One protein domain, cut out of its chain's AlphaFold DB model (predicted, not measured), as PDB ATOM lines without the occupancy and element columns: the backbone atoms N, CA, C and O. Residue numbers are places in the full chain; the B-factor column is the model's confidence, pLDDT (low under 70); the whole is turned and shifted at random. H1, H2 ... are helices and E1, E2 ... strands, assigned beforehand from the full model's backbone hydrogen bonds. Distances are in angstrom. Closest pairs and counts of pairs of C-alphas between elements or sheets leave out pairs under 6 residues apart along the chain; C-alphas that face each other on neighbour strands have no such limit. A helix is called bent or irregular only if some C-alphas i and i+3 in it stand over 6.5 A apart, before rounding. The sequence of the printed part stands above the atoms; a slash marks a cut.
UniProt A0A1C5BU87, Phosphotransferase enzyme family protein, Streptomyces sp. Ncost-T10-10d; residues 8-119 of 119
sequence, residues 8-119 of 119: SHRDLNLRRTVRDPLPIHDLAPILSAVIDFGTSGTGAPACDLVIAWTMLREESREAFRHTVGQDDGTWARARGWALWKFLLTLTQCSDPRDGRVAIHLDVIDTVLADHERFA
ATOM      1  N   SER A   8     151.973 134.326 150.899       55.66
ATOM      2  CA  SER A   8     150.698 133.919 151.476       55.66
ATOM      3  C   SER A   8     150.823 132.711 152.382       55.66
ATOM      4  O   SER A   8     151.252 131.662 151.911       55.66
ATOM      5  N   HIS A   9     150.328 132.787 153.609       59.44
ATOM      6  CA  HIS A   9     150.159 131.644 154.496       59.44
ATOM      7  C   HIS A   9     148.759 131.006 154.361       59.44
ATOM      8  O   HIS A   9     147.801 131.369 155.051       59.44
ATOM      9  N   ARG A  10     148.639 129.961 153.531       56.34
ATOM     10  CA  ARG A  10     147.342 129.347 153.164       56.34
ATOM     11  C   ARG A  10     146.621 128.579 154.281       56.34
ATOM     12  O   ARG A  10     145.488 128.131 154.088       56.34
ATOM     13  N   ASP A  11     147.240 128.427 155.449       56.12
ATOM     14  CA  ASP A  11     146.649 127.708 156.582       56.12
ATOM     15  C   ASP A  11     146.834 128.415 157.938       56.12
ATOM     16  O   ASP A  11     147.297 127.833 158.916       56.12
ATOM     17  N   LEU A  12     146.508 129.710 158.004       53.19
ATOM     18  CA  LEU A  12     146.548 130.483 159.254       53.19
ATOM     19  C   LEU A  12     145.442 130.029 160.227       53.19
ATOM     20  O   LEU A  12     144.265 130.325 160.036       53.19
ATOM     21  N   ASN A  13     145.836 129.332 161.296       52.22
ATOM     22  CA  ASN A  13     145.012 129.040 162.474       52.22
ATOM     23  C   ASN A  13     145.817 129.374 163.755       52.22
ATOM     24  O   ASN A  13     146.981 128.987 163.841       52.22
ATOM     25  N   LEU A  14     145.224 130.015 164.783       44.06
ATOM     26  CA  LEU A  14     145.938 130.441 166.021       44.06
ATOM     27  C   LEU A  14     146.604 129.304 166.817       44.06
ATOM     28  O   LEU A  14     147.450 129.567 167.666       44.06
ATOM     29  N   ARG A  15     146.303 128.027 166.533       47.84
ATOM     30  CA  ARG A  15     147.058 126.886 167.099       47.84
ATOM     31  C   ARG A  15     148.548 126.895 166.713       47.84
ATOM     32  O   ARG A  15     149.302 126.066 167.205       47.84
ATOM     33  N   ARG A  16     148.955 127.818 165.837       50.41
ATOM     34  CA  ARG A  16     150.308 127.990 165.299       50.41
ATOM     35  C   ARG A  16     150.938 129.344 165.657       50.41
ATOM     36  O   ARG A  16     151.847 129.801 164.974       50.41
ATOM     37  N   THR A  17     150.462 129.997 166.716       50.81
ATOM     38  CA  THR A  17     151.108 131.188 167.294       50.81
ATOM     39  C   THR A  17     151.619 130.873 168.693       50.81
ATOM     40  O   THR A  17     150.849 130.390 169.524       50.81
ATOM     41  N   VAL A  18     152.895 131.155 168.968       54.47
ATOM     42  CA  VAL A  18     153.462 131.039 170.322       54.47
ATOM     43  C   VAL A  18     153.168 132.338 171.070       54.47
ATOM     44  O   VAL A  18     153.522 133.419 170.597       54.47
ATOM     45  N   ARG A  19     152.497 132.229 172.219       57.06
ATOM     46  CA  ARG A  19     152.370 133.324 173.190       57.06
ATOM     47  C   ARG A  19     153.515 133.212 174.187       57.06
ATOM     48  O   ARG A  19     153.833 132.100 174.607       57.06
ATOM     49  N   ASP A  20     154.118 134.340 174.541       47.38
ATOM     50  CA  ASP A  20     155.227 134.373 175.492       47.38
ATOM     51  C   ASP A  20     154.813 133.782 176.857       47.38
ATOM     52  O   ASP A  20     153.802 134.216 177.418       47.38
ATOM     53  N   PRO A  21     155.539 132.788 177.402       51.31
ATOM     54  CA  PRO A  21     155.206 132.172 178.685       51.31
ATOM     55  C   PRO A  21     155.782 132.911 179.907       51.31
ATOM     56  O   PRO A  21     155.535 132.478 181.033       51.31
ATOM     57  N   LEU A  22     156.564 133.984 179.733       52.00
ATOM     58  CA  LEU A  22     157.247 134.654 180.845       52.00
ATOM     59  C   LEU A  22     156.479 135.888 181.353       52.00
ATOM     60  O   LEU A  22     156.122 136.755 180.554       52.00
ATOM     61  N   PRO A  23     156.267 136.020 182.679       51.03
ATOM     62  CA  PRO A  23     155.670 137.206 183.272       51.03
ATOM     63  C   PRO A  23     156.719 138.321 183.304       51.03
ATOM     64  O   PRO A  23     157.409 138.526 184.299       51.03
ATOM     65  N   ILE A  24     156.859 139.041 182.196       55.16
ATOM     66  CA  ILE A  24     157.459 140.371 182.222       55.16
ATOM     67  C   ILE A  24     156.329 141.295 182.683       55.16
ATOM     68  O   ILE A  24     155.336 141.465 181.981       55.16
ATOM     69  N   HIS A  25     156.432 141.770 183.921       49.66
ATOM     70  CA  HIS A  25     155.425 142.572 184.610       49.66
ATOM     71  C   HIS A  25     154.812 143.674 183.705       49.66
ATOM     72  O   HIS A  25     155.540 144.419 183.054       49.66
ATOM     73  N   ASP A  26     153.475 143.756 183.694       56.59
ATOM     74  CA  ASP A  26     152.630 144.848 183.167       56.59
ATOM     75  C   ASP A  26     152.468 145.074 181.649       56.59
ATOM     76  O   ASP A  26     151.854 146.068 181.255       56.59
ATOM     77  N   LEU A  27     152.883 144.156 180.768       55.94
ATOM     78  CA  LEU A  27     152.553 144.261 179.335       55.94
ATOM     79  C   LEU A  27     151.514 143.218 178.901       55.94
ATOM     80  O   LEU A  27     151.622 142.033 179.211       55.94
ATOM     81  N   ALA A  28     150.492 143.668 178.165       60.78
ATOM     82  CA  ALA A  28     149.508 142.789 177.539       60.78
ATOM     83  C   ALA A  28     150.208 141.745 176.638       60.78
ATOM     84  O   ALA A  28     151.215 142.072 176.005       60.78
ATOM     85  N   PRO A  29     149.697 140.500 176.549       62.78
ATOM     86  CA  PRO A  29     150.337 139.443 175.773       62.78
ATOM     87  C   PRO A  29     150.469 139.834 174.295       62.78
ATOM     88  O   PRO A  29     149.478 140.169 173.644       62.78
ATOM     89  N   ILE A  30     151.692 139.748 173.767       78.12
ATOM     90  CA  ILE A  30     152.022 140.037 172.364       78.12
ATOM     91  C   ILE A  30     152.194 138.744 171.551       78.12
ATOM     92  O   ILE A  30     152.468 137.672 172.093       78.12
ATOM     93  N   LEU A  31     152.014 138.835 170.229       81.06
ATOM     94  CA  LEU A  31     152.341 137.754 169.298       81.06
ATOM     95  C   LEU A  31     153.867 137.647 169.159       81.06
ATOM     96  O   LEU A  31     154.478 138.531 168.564       81.06
ATOM     97  N   SER A  32     154.468 136.567 169.664       81.62
ATOM     98  CA  SER A  32     155.934 136.409 169.668       81.62
ATOM     99  C   SER A  32     156.472 135.646 168.450       81.62
ATOM    100  O   SER A  32     157.609 135.871 168.042       81.62
ATOM    101  N   ALA A  33     155.683 134.746 167.844       77.12
ATOM    102  CA  ALA A  33     156.101 133.994 166.655       77.12
ATOM    103  C   ALA A  33     154.929 133.526 165.777       77.12
ATOM    104  O   ALA A  33     153.853 133.185 166.278       77.12
ATOM    105  N   VAL A  34     155.194 133.428 164.470       80.75
ATOM    106  CA  VAL A  34     154.357 132.754 163.464       80.75
ATOM    107  C   VAL A  34     155.146 131.555 162.939       80.75
ATOM    108  O   VAL A  34     156.325 131.698 162.623       80.75
ATOM    109  N   ILE A  35     154.526 130.375 162.880       83.06
ATOM    110  CA  ILE A  35     155.160 129.131 162.408       83.06
ATOM    111  C   ILE A  35     154.321 128.463 161.308       83.06
ATOM    112  O   ILE A  35     153.201 128.883 161.041       83.06
ATOM    113  N   ASP A  36     154.853 127.381 160.728       78.44
ATOM    114  CA  ASP A  36     154.219 126.559 159.681       78.44
ATOM    115  C   ASP A  36     154.052 127.241 158.313       78.44
ATOM    116  O   ASP A  36     153.039 127.139 157.621       78.44
ATOM    117  N   PHE A  37     155.134 127.868 157.855       82.75
ATOM    118  CA  PHE A  37     155.241 128.439 156.514       82.75
ATOM    119  C   PHE A  37     155.264 127.391 155.379       82.75
ATOM    120  O   PHE A  37     155.546 127.757 154.241       82.75
ATOM    121  N   GLY A  38     154.957 126.111 155.631       80.12
ATOM    122  CA  GLY A  38     155.043 125.031 154.638       80.12
ATOM    123  C   GLY A  38     154.091 125.182 153.445       80.12
ATOM    124  O   GLY A  38     154.325 124.598 152.391       80.12
ATOM    125  N   THR A  39     153.045 126.002 153.583       81.19
ATOM    126  CA  THR A  39     152.103 126.343 152.498       81.19
ATOM    127  C   THR A  39     152.317 127.749 151.934       81.19
ATOM    128  O   THR A  39     151.455 128.268 151.220       81.19
ATOM    129  N   SER A  40     153.463 128.360 152.248       83.94
ATOM    130  CA  SER A  40     153.793 129.711 151.818       83.94
ATOM    131  C   SER A  40     154.064 129.793 150.329       83.94
ATOM    132  O   SER A  40     154.799 128.978 149.774       83.94
ATOM    133  N   GLY A  41     153.511 130.805 149.671       80.06
ATOM    134  CA  GLY A  41     153.757 131.012 148.249       80.06
ATOM    135  C   GLY A  41     153.322 132.384 147.768       80.06
ATOM    136  O   GLY A  41     152.623 133.110 148.468       80.06
ATOM    137  N   THR A  42     153.721 132.735 146.551       85.25
ATOM    138  CA  THR A  42     153.245 133.954 145.897       85.25
ATOM    139  C   THR A  42     151.772 133.807 145.522       85.25
ATOM    140  O   THR A  42     151.329 132.745 145.070       85.25
ATOM    141  N   GLY A  43     150.973 134.850 145.741       79.31
ATOM    142  CA  GLY A  43     149.535 134.758 145.501       79.31
ATOM    143  C   GLY A  43     148.756 136.025 145.820       79.31
ATOM    144  O   GLY A  43     149.325 137.091 146.032       79.31
ATOM    145  N   ALA A  44     147.429 135.894 145.820       84.31
ATOM    146  CA  ALA A  44     146.517 136.997 146.098       84.31
ATOM    147  C   ALA A  44     146.302 137.176 147.611       84.31
ATOM    148  O   ALA A  44     145.987 136.177 148.258       84.31
ATOM    149  N   PRO A  45     146.314 138.419 148.144       89.12
ATOM    150  CA  PRO A  45     146.268 138.718 149.580       89.12
ATOM    151  C   PRO A  45     145.125 138.071 150.375       89.12
ATOM    152  O   PRO A  45     145.188 137.877 151.585       89.12
ATOM    153  N   ALA A  46     144.054 137.728 149.668       92.50
ATOM    154  CA  ALA A  46     142.795 137.273 150.219       92.50
ATOM    155  C   ALA A  46     142.885 135.998 151.079       92.50
ATOM    156  O   ALA A  46     142.123 135.868 152.034       92.50
ATOM    157  N   CYS A  47     143.775 135.051 150.769       86.62
ATOM    158  CA  CYS A  47     143.806 133.770 151.487       86.62
ATOM    159  C   CYS A  47     144.377 133.857 152.912       86.62
ATOM    160  O   CYS A  47     144.011 133.030 153.745       86.62
ATOM    161  N   ASP A  48     145.164 134.885 153.239       90.56
ATOM    162  CA  ASP A  48     145.676 135.075 154.609       90.56
ATOM    163  C   ASP A  48     144.660 135.800 155.498       90.56
ATOM    164  O   ASP A  48     144.773 135.797 156.722       90.56
ATOM    165  N   LEU A  49     143.628 136.396 154.893       94.00
ATOM    166  CA  LEU A  49     142.580 137.122 155.611       94.00
ATOM    167  C   LEU A  49     141.511 136.195 156.196       94.00
ATOM    168  O   LEU A  49     140.684 136.651 156.979       94.00
ATOM    169  N   VAL A  50     141.538 134.895 155.877       93.31
ATOM    170  CA  VAL A  50     140.579 133.903 156.402       93.31
ATOM    171  C   VAL A  50     140.565 133.882 157.936       93.31
ATOM    172  O   VAL A  50     139.521 133.635 158.539       93.31
ATOM    173  N   ILE A  51     141.688 134.233 158.577       92.06
ATOM    174  CA  ILE A  51     141.804 134.370 160.036       92.06
ATOM    175  C   ILE A  51     140.762 135.324 160.649       92.06
ATOM    176  O   ILE A  51     140.359 135.144 161.801       92.06
ATOM    177  N   ALA A  52     140.270 136.294 159.871       95.12
ATOM    178  CA  ALA A  52     139.253 137.244 160.301       95.12
ATOM    179  C   ALA A  52     137.956 136.561 160.766       95.12
ATOM    180  O   ALA A  52     137.318 137.059 161.690       95.12
ATOM    181  N   TRP A  53     137.583 135.422 160.175       95.38
ATOM    182  CA  TRP A  53     136.355 134.693 160.527       95.38
ATOM    183  C   TRP A  53     136.592 133.486 161.428       95.38
ATOM    184  O   TRP A  53     135.657 133.006 162.055       95.38
ATOM    185  N   THR A  54     137.827 132.996 161.519       91.31
ATOM    186  CA  THR A  54     138.134 131.780 162.288       91.31
ATOM    187  C   THR A  54     138.652 132.069 163.689       91.31
ATOM    188  O   THR A  54     138.581 131.200 164.555       91.31
ATOM    189  N   MET A  55     139.189 133.272 163.913       88.94
ATOM    190  CA  MET A  55     139.905 133.618 165.144       88.94
ATOM    191  C   MET A  55     139.498 134.966 165.735       88.94
ATOM    192  O   MET A  55     139.631 135.161 166.941       88.94
ATOM    193  N   LEU A  56     139.022 135.894 164.904       92.44
ATOM    194  CA  LEU A  56     138.638 137.233 165.335       92.44
ATOM    195  C   LEU A  56     137.117 137.362 165.418       92.44
ATOM    196  O   LEU A  56     136.369 136.776 164.632       92.44
ATOM    197  N   ARG A  57     136.662 138.166 166.374       91.44
ATOM    198  CA  ARG A  57     135.247 138.466 166.619       91.44
ATOM    199  C   ARG A  57     135.054 139.970 166.756       91.44
ATOM    200  O   ARG A  57     135.937 140.641 167.288       91.44
ATOM    201  N   GLU A  58     133.914 140.459 166.276       89.94
ATOM    202  CA  GLU A  58     133.421 141.823 166.526       89.94
ATOM    203  C   GLU A  58     134.524 142.892 166.360       89.94
ATOM    204  O   GLU A  58     135.145 142.977 165.298       89.94
ATOM    205  N   GLU A  59     134.815 143.652 167.416       94.19
ATOM    206  CA  GLU A  59     135.778 144.759 167.445       94.19
ATOM    207  C   GLU A  59     137.185 144.342 166.992       94.19
ATOM    208  O   GLU A  59     137.844 145.062 166.244       94.19
ATOM    209  N   SER A  60     137.645 143.142 167.372       92.81
ATOM    210  CA  SER A  60     138.968 142.647 166.958       92.81
ATOM    211  C   SER A  60     139.049 142.395 165.449       92.81
ATOM    212  O   SER A  60     140.101 142.600 164.839       92.81
ATOM    213  N   ARG A  61     137.932 142.002 164.821       94.44
ATOM    214  CA  ARG A  61     137.843 141.819 163.369       94.44
ATOM    215  C   ARG A  61     137.843 143.165 162.650       94.44
ATOM    216  O   ARG A  61     138.501 143.293 161.620       94.44
ATOM    217  N   GLU A  62     137.145 144.161 163.189       94.50
ATOM    218  CA  GLU A  62     137.130 145.520 162.639       94.50
ATOM    219  C   GLU A  62     138.509 146.183 162.742       94.50
ATOM    220  O   GLU A  62     139.020 146.690 161.741       94.50
ATOM    221  N   ALA A  63     139.165 146.081 163.901       95.50
ATOM    222  CA  ALA A  63     140.525 146.577 164.104       95.50
ATOM    223  C   ALA A  63     141.530 145.903 163.156       95.50
ATOM    224  O   ALA A  63     142.369 146.580 162.553       95.50
ATOM    225  N   PHE A  64     141.428 144.583 162.971       94.94
ATOM    226  CA  PHE A  64     142.253 143.851 162.011       94.94
ATOM    227  C   PHE A  64     142.001 144.317 160.576       94.94
ATOM    228  O   PHE A  64     142.953 144.621 159.863       94.94
ATOM    229  N   ARG A  65     140.731 144.439 160.166       94.81
ATOM    230  CA  ARG A  65     140.358 144.899 158.823       94.81
ATOM    231  C   ARG A  65     140.905 146.294 158.522       94.81
ATOM    232  O   ARG A  65     141.505 146.487 157.466       94.81
ATOM    233  N   HIS A  66     140.765 147.221 159.469       96.06
ATOM    234  CA  HIS A  66     141.316 148.572 159.365       96.06
ATOM    235  C   HIS A  66     142.849 148.562 159.266       96.06
ATOM    236  O   HIS A  66     143.417 149.210 158.393       96.06
ATOM    237  N   THR A  67     143.524 147.797 160.129       96.19
ATOM    238  CA  THR A  67     144.998 147.749 160.183       96.19
ATOM    239  C   THR A  67     145.608 147.122 158.929       96.19
ATOM    240  O   THR A  67     146.641 147.573 158.445       96.19
ATOM    241  N   VAL A  68     144.973 146.079 158.393       95.38
ATOM    242  CA  VAL A  68     145.436 145.371 157.194       95.38
ATOM    243  C   VAL A  68     145.276 146.217 155.926       95.38
ATOM    244  O   VAL A  68     146.068 146.063 154.995       95.38
ATOM    245  N   GLY A  69     144.279 147.108 155.880       95.19
ATOM    246  CA  GLY A  69     144.155 148.134 154.838       95.19
ATOM    247  C   GLY A  69     143.961 147.600 153.413       95.19
ATOM    248  O   GLY A  69     144.304 148.284 152.452       95.19
ATOM    249  N   GLN A  70     143.460 146.372 153.260       95.88
ATOM    250  CA  GLN A  70     143.151 145.785 151.951       95.88
ATOM    251  C   GLN A  70     141.813 146.305 151.416       95.88
ATOM    252  O   GLN A  70     140.906 146.594 152.194       95.88
ATOM    253  N   ASP A  71     141.691 146.374 150.090       95.38
ATOM    254  CA  ASP A  71     140.488 146.861 149.411       95.38
ATOM    255  C   ASP A  71     139.277 145.920 149.559       95.38
ATOM    256  O   ASP A  71     139.410 144.721 149.837       95.38
ATOM    257  N   ASP A  72     138.080 146.458 149.316       95.25
ATOM    258  CA  ASP A  72     136.811 145.728 149.431       95.25
ATOM    259  C   ASP A  72     136.745 144.494 148.519       95.25
ATOM    260  O   ASP A  72     136.201 143.455 148.905       95.25
ATOM    261  N   GLY A  73     137.354 144.556 147.331       96.25
ATOM    262  CA  GLY A  73     137.441 143.424 146.411       96.25
ATOM    263  C   GLY A  73     138.320 142.295 146.958       96.25
ATOM    264  O   GLY A  73     138.010 141.113 146.781       96.25
ATOM    265  N   THR A  74     139.398 142.630 147.660       96.44
ATOM    266  CA  THR A  74     140.252 141.678 148.374       96.44
ATOM    267  C   THR A  74     139.498 141.026 149.532       96.44
ATOM    268  O   THR A  74     139.564 139.802 149.675       96.44
ATOM    269  N   TRP A  75     138.705 141.790 150.287       97.06
ATOM    270  CA  TRP A  75     137.823 141.244 151.325       97.06
ATOM    271  C   TRP A  75     136.717 140.347 150.765       97.06
ATOM    272  O   TRP A  75     136.442 139.291 151.338       97.06
ATOM    273  N   ALA A  76     136.131 140.700 149.620       96.88
ATOM    274  CA  ALA A  76     135.160 139.853 148.933       96.88
ATOM    275  C   ALA A  76     135.775 138.511 148.510       96.88
ATOM    276  O   ALA A  76     135.201 137.451 148.771       96.88
ATOM    277  N   ARG A  77     136.988 138.523 147.942       96.62
ATOM    278  CA  ARG A  77     137.717 137.284 147.625       96.62
ATOM    279  C   ARG A  77     138.054 136.480 148.880       96.62
ATOM    280  O   ARG A  77     137.974 135.255 148.846       96.62
ATOM    281  N   ALA A  78     138.413 137.139 149.980       96.12
ATOM    282  CA  ALA A  78     138.733 136.476 151.242       96.12
ATOM    283  C   ALA A  78     137.523 135.738 151.834       96.12
ATOM    284  O   ALA A  78     137.667 134.602 152.286       96.12
ATOM    285  N   ARG A  79     136.321 136.326 151.744       97.06
ATOM    286  CA  ARG A  79     135.067 135.634 152.087       97.06
ATOM    287  C   ARG A  79     134.864 134.384 151.234       97.06
ATOM    288  O   ARG A  79     134.560 133.327 151.776       97.06
ATOM    289  N   GLY A  80     135.106 134.477 149.925       95.88
ATOM    290  CA  GLY A  80     135.063 133.321 149.023       95.88
ATOM    291  C   GLY A  80     136.034 132.206 149.431       95.88
ATOM    292  O   GLY A  80     135.651 131.037 149.462       95.88
ATOM    293  N   TRP A  81     137.267 132.559 149.818       94.81
ATOM    294  CA  TRP A  81     138.250 131.605 150.346       94.81
ATOM    295  C   TRP A  81     137.780 130.919 151.628       94.81
ATOM    296  O   TRP A  81     137.909 129.699 151.747       94.81
ATOM    297  N   ALA A  82     137.233 131.685 152.574       95.19
ATOM    298  CA  ALA A  82     136.699 131.140 153.816       95.19
ATOM    299  C   ALA A  82     135.531 130.185 153.527       95.19
ATOM    300  O   ALA A  82     135.576 129.025 153.934       95.19
ATOM    301  N   LEU A  83     134.543 130.627 152.746       96.50
ATOM    302  CA  LEU A  83     133.372 129.824 152.397       96.50
ATOM    303  C   LEU A  83     133.769 128.502 151.723       96.50
ATOM    304  O   LEU A  83     133.332 127.437 152.153       96.50
ATOM    305  N   TRP A  84     134.654 128.550 150.723       94.81
ATOM    306  CA  TRP A  84     135.174 127.350 150.063       94.81
ATOM    307  C   TRP A  84     135.860 126.392 151.048       94.81
ATOM    308  O   TRP A  84     135.559 125.196 151.047       94.81
ATOM    309  N   LYS A  85     136.751 126.907 151.911       92.12
ATOM    310  CA  LYS A  85     137.494 126.088 152.882       92.12
ATOM    311  C   LYS A  85     136.541 125.370 153.835       92.12
ATOM    312  O   LYS A  85     136.696 124.170 154.042       92.12
ATOM    313  N   PHE A  86     135.555 126.081 154.380       94.19
ATOM    314  CA  PHE A  86     134.661 125.527 155.398       94.19
ATOM    315  C   PHE A  86     133.600 124.579 154.837       94.19
ATOM    316  O   PHE A  86     133.290 123.570 155.472       94.19
ATOM    317  N   LEU A  87     133.120 124.823 153.615       94.69
ATOM    318  CA  LEU A  87     132.287 123.854 152.903       94.69
ATOM    319  C   LEU A  87     133.067 122.567 152.612       94.69
ATOM    320  O   LEU A  87     132.566 121.474 152.869       94.69
ATOM    321  N   LEU A  88     134.316 122.676 152.147       93.00
ATOM    322  CA  LEU A  88     135.161 121.507 151.900       93.00
ATOM    323  C   LEU A  88     135.411 120.708 153.188       93.00
ATOM    324  O   LEU A  88     135.280 119.486 153.177       93.00
ATOM    325  N   THR A  89     135.716 121.362 154.311       90.06
ATOM    326  CA  THR A  89     135.927 120.655 155.588       90.06
ATOM    327  C   THR A  89     134.649 120.012 156.125       90.06
ATOM    328  O   THR A  89     134.721 118.935 156.715       90.06
ATOM    329  N   LEU A  90     133.470 120.594 155.872       91.56
ATOM    330  CA  LEU A  90     132.194 119.946 156.193       91.56
ATOM    331  C   LEU A  90     132.003 118.635 155.430       91.56
ATOM    332  O   LEU A  90     131.581 117.653 156.031       91.56
ATOM    333  N   THR A  91     132.382 118.569 154.148       91.94
ATOM    334  CA  THR A  91     132.286 117.308 153.381       91.94
ATOM    335  C   THR A  91     133.184 116.189 153.915       91.94
ATOM    336  O   THR A  91     132.961 115.021 153.611       91.94
ATOM    337  N   GLN A  92     134.186 116.529 154.730       89.62
ATOM    338  CA  GLN A  92     135.077 115.569 155.385       89.62
ATOM    339  C   GLN A  92     134.533 115.088 156.742       89.62
ATOM    340  O   GLN A  92     135.137 114.218 157.375       89.62
ATOM    341  N   CYS A  93     133.412 115.644 157.211       89.19
ATOM    342  CA  CYS A  93     132.741 115.217 158.433       89.19
ATOM    343  C   CYS A  93     131.728 114.112 158.104       89.19
ATOM    344  O   CYS A  93     130.610 114.386 157.678       89.19
ATOM    345  N   SER A  94     132.118 112.853 158.306       86.12
ATOM    346  CA  SER A  94     131.253 111.701 158.005       86.12
ATOM    347  C   SER A  94     130.166 111.447 159.059       86.12
ATOM    348  O   SER A  94     129.150 110.833 158.742       86.12
ATOM    349  N   ASP A  95     130.373 111.884 160.309       90.88
ATOM    350  CA  ASP A  95     129.377 111.807 161.389       90.88
ATOM    351  C   ASP A  95     128.783 113.203 161.638       90.88
ATOM    352  O   ASP A  95     129.528 114.117 161.999       90.88
ATOM    353  N   PRO A  96     127.457 113.387 161.517       83.88
ATOM    354  CA  PRO A  96     126.794 114.650 161.849       83.88
ATOM    355  C   PRO A  96     126.999 115.113 163.300       83.88
ATOM    356  O   PRO A  96     126.789 116.284 163.603       83.88
ATOM    357  N   ARG A  97     127.392 114.211 164.207       88.56
ATOM    358  CA  ARG A  97     127.687 114.517 165.618       88.56
ATOM    359  C   ARG A  97     129.137 114.946 165.850       88.56
ATOM    360  O   ARG A  97     129.513 115.195 166.993       88.56
ATOM    361  N   ASP A  98     129.959 115.010 164.804       90.44
ATOM    362  CA  ASP A  98     131.311 115.548 164.907       90.44
ATOM    363  C   ASP A  98     131.240 117.021 165.339       90.44
ATOM    364  O   ASP A  98     130.655 117.860 164.656       90.44
ATOM    365  N   GLY A  99     131.855 117.351 166.478       86.69
ATOM    366  CA  GLY A  99     131.852 118.711 167.026       86.69
ATOM    367  C   GLY A  99     132.450 119.762 166.081       86.69
ATOM    368  O   GLY A  99     132.175 120.952 166.233       86.69
ATOM    369  N   ARG A 100     133.223 119.344 165.070       88.62
ATOM    370  CA  ARG A 100     133.724 120.226 164.009       88.62
ATOM    371  C   ARG A 100     132.613 120.741 163.097       88.62
ATOM    372  O   ARG A 100     132.748 121.852 162.597       88.62
ATOM    373  N   VAL A 101     131.518 119.996 162.921       92.56
ATOM    374  CA  VAL A 101     130.381 120.407 162.078       92.56
ATOM    375  C   VAL A 101     129.804 121.728 162.575       92.56
ATOM    376  O   VAL A 101     129.700 122.674 161.798       92.56
ATOM    377  N   ALA A 102     129.516 121.828 163.875       93.00
ATOM    378  CA  ALA A 102     128.984 123.052 164.473       93.00
ATOM    379  C   ALA A 102     129.945 124.241 164.308       93.00
ATOM    380  O   ALA A 102     129.518 125.334 163.954       93.00
ATOM    381  N   ILE A 103     131.251 124.015 164.495       91.06
ATOM    382  CA  ILE A 103     132.279 125.052 164.318       91.06
ATOM    383  C   ILE A 103     132.335 125.527 162.860       91.06
ATOM    384  O   ILE A 103     132.451 126.719 162.599       91.06
ATOM    385  N   HIS A 104     132.283 124.609 161.896       93.62
ATOM    386  CA  HIS A 104     132.346 124.964 160.481       93.62
ATOM    387  C   HIS A 104     131.094 125.713 160.013       93.62
ATOM    388  O   HIS A 104     131.226 126.656 159.238       93.62
ATOM    389  N   LEU A 105     129.910 125.331 160.505       95.19
ATOM    390  CA  LEU A 105     128.660 126.042 160.228       95.19
ATOM    391  C   LEU A 105     128.668 127.458 160.820       95.19
ATOM    392  O   LEU A 105     128.375 128.398 160.094       95.19
ATOM    393  N   ASP A 106     129.118 127.633 162.068       95.12
ATOM    394  CA  ASP A 106     129.244 128.956 162.707       95.12
ATOM    395  C   ASP A 106     130.140 129.910 161.897       95.12
ATOM    396  O   ASP A 106     129.810 131.079 161.679       95.12
ATOM    397  N   VAL A 107     131.260 129.403 161.372       95.19
ATOM    398  CA  VAL A 107     132.136 130.204 160.508       95.19
ATOM    399  C   VAL A 107     131.453 130.550 159.182       95.19
ATOM    400  O   VAL A 107     131.588 131.683 158.722       95.19
ATOM    401  N   ILE A 108     130.722 129.615 158.566       96.94
ATOM    402  CA  ILE A 108     129.974 129.875 157.327       96.94
ATOM    403  C   ILE A 108     128.928 130.965 157.557       96.94
ATOM    404  O   ILE A 108     128.921 131.946 156.815       96.94
ATOM    405  N   ASP A 109     128.121 130.848 158.609       97.56
ATOM    406  CA  ASP A 109     127.097 131.837 158.956       97.56
ATOM    407  C   ASP A 109     127.728 133.213 159.205       97.56
ATOM    408  O   ASP A 109     127.262 134.231 158.693       97.56
ATOM    409  N   THR A 110     128.868 133.249 159.900       96.81
ATOM    410  CA  THR A 110     129.621 134.486 160.138       96.81
ATOM    411  C   THR A 110     130.138 135.117 158.837       96.81
ATOM    412  O   THR A 110     130.137 136.343 158.699       96.81
ATOM    413  N   VAL A 111     130.608 134.313 157.878       97.06
ATOM    414  CA  VAL A 111     131.077 134.795 156.565       97.06
ATOM    415  C   VAL A 111     129.915 135.341 155.736       97.06
ATOM    416  O   VAL A 111     130.080 136.375 155.086       97.06
ATOM    417  N   LEU A 112     128.759 134.675 155.763       97.62
ATOM    418  CA  LEU A 112     127.552 135.115 155.060       97.62
ATOM    419  C   LEU A 112     127.019 136.428 155.643       97.62
ATOM    420  O   LEU A 112     126.795 137.371 154.889       97.62
ATOM    421  N   ALA A 113     126.948 136.549 156.969       96.62
ATOM    422  CA  ALA A 113     126.572 137.798 157.627       96.62
ATOM    423  C   ALA A 113     127.559 138.948 157.325       96.62
ATOM    424  O   ALA A 113     127.146 140.085 157.094       96.62
ATOM    425  N   ASP A 114     128.876 138.678 157.280       96.00
ATOM    426  CA  ASP A 114     129.861 139.684 156.841       96.00
ATOM    427  C   ASP A 114     129.657 140.048 155.365       96.00
ATOM    428  O   ASP A 114     129.812 141.209 155.006       96.00
ATOM    429  N   HIS A 115     129.286 139.103 154.496       96.50
ATOM    430  CA  HIS A 115     128.975 139.429 153.106       96.50
ATOM    431  C   HIS A 115     127.795 140.391 153.007       96.50
ATOM    432  O   HIS A 115     127.941 141.411 152.345       96.50
ATOM    433  N   GLU A 116     126.683 140.099 153.681       96.62
ATOM    434  CA  GLU A 116     125.473 140.931 153.664       96.62
ATOM    435  C   GLU A 116     125.732 142.355 154.169       96.62
ATOM    436  O   GLU A 116     125.170 143.312 153.641       96.62
ATOM    437  N   ARG A 117     126.633 142.523 155.144       93.12
ATOM    438  CA  ARG A 117     127.026 143.841 155.668       93.12
ATOM    439  C   ARG A 117     127.787 144.707 154.654       93.12
ATOM    440  O   ARG A 117     127.782 145.928 154.788       93.12
ATOM    441  N   PHE A 118     128.476 144.094 153.693       90.31
ATOM    442  CA  PHE A 118     129.379 144.764 152.747       90.31
ATOM    443  C   PHE A 118     129.023 144.480 151.274       90.31
ATOM    444  O   PHE A 118     129.890 144.622 150.407       90.31
ATOM    445  N   ALA A 119     127.805 143.999 151.008       77.00
ATOM    446  CA  ALA A 119     127.283 143.719 149.670       77.00
ATOM    447  C   ALA A 119     126.695 144.971 149.009       77.00
ATOM    448  O   ALA A 119     126.167 145.841 149.738       77.00
TER     449      ALA A 119
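This is residues 8 to 119 of the 119 residues of the protein "Phosphotransferase enzyme family protein" of Streptomyces sp. Ncost-T10-10d (UniProt A0A1C5BU87). Two long helices, H3 and H4, lie side by side, with the short helical hairpin H1-H2 packed on one side of the pair through H1; a thin hairpin of two strands, E1 and E2, reaches away from the helices as an arm, and its loop, residues 22 to 28, sticks out. The printed part has 112 residues, with three named strands and then four named helices along the chain, and is mostly helix. E1 and E2 form an antiparallel sheet. It is only just compact, close to loose, with a radius of gyration of the C-alphas of 15.6 A and spans of 44 by 36 by 29 A.

E1, residues 17 to 19, and E2, residues 31 to 34, form a hairpin at 153 degrees, with N 32 and O 18 3.4 A apart, within hydrogen-bond range. Both are apart from the four helices. E3, residues 40 to 42, pairs with no named strand; residues 8 to 9 pair antiparallel with its residues 40 to 41. H1, residues 45 to 54, is the hub. It touches H3, residues 72 to 91, through residues 74 to 82 of H3 alone, at a steep tilt of 59 degrees; the closest C-alphas, of Ala 46 and Ala 78, are 4.3 A apart. H4, residues 99 to 117, touches H1 with residues 107 to 111 alone, at a steep tilt of 63 degrees; the closest C-alphas, of Trp 53 and Val 107, are 6.2 A apart. H3 and H4 form a helical hairpin at a shallow tilt of 24 degrees, opposite ways, closest at the C-alphas of Phe 86 and His 104, 5.6 A. H2, residues 58 to 68, forms a helical hairpin with H1 at a shallow tilt of 15 degrees, closest at the C-alphas of Ala 52 and Arg 61, 5.7 A. The helix packing is part aligned, part crossed, two of four touching pairs being at a shallow tilt. Every O i to N i+4 pair is within hydrogen-bond range in H2 and H3, 14 of 15 in H4, and 1 of 6 in H1, where 5 of 7 O i to N i+3 pairs are.

E1 begins at C-alpha 17, (151.108, 131.188, 167.294). H3 is 29.0 A long and H4 28.0 A, ending at C-alpha 117, (127.026, 143.841, 155.668). H1, 16.6 A, is only just irregular: C-alphas 48 and 51 are 6.7 A apart. H2 is 15.6 A long, E2 7.9 A, E3 7.3 A and E1 6.4 A.

The two C-alphas farthest apart, of His 25 and Ser 94, are 47.4 A apart. The printed part has no cut. The link E1 to E2, 11 residues, is long. The mean pLDDT of the printed part is 83.9; residues 8 to 29 are under 70.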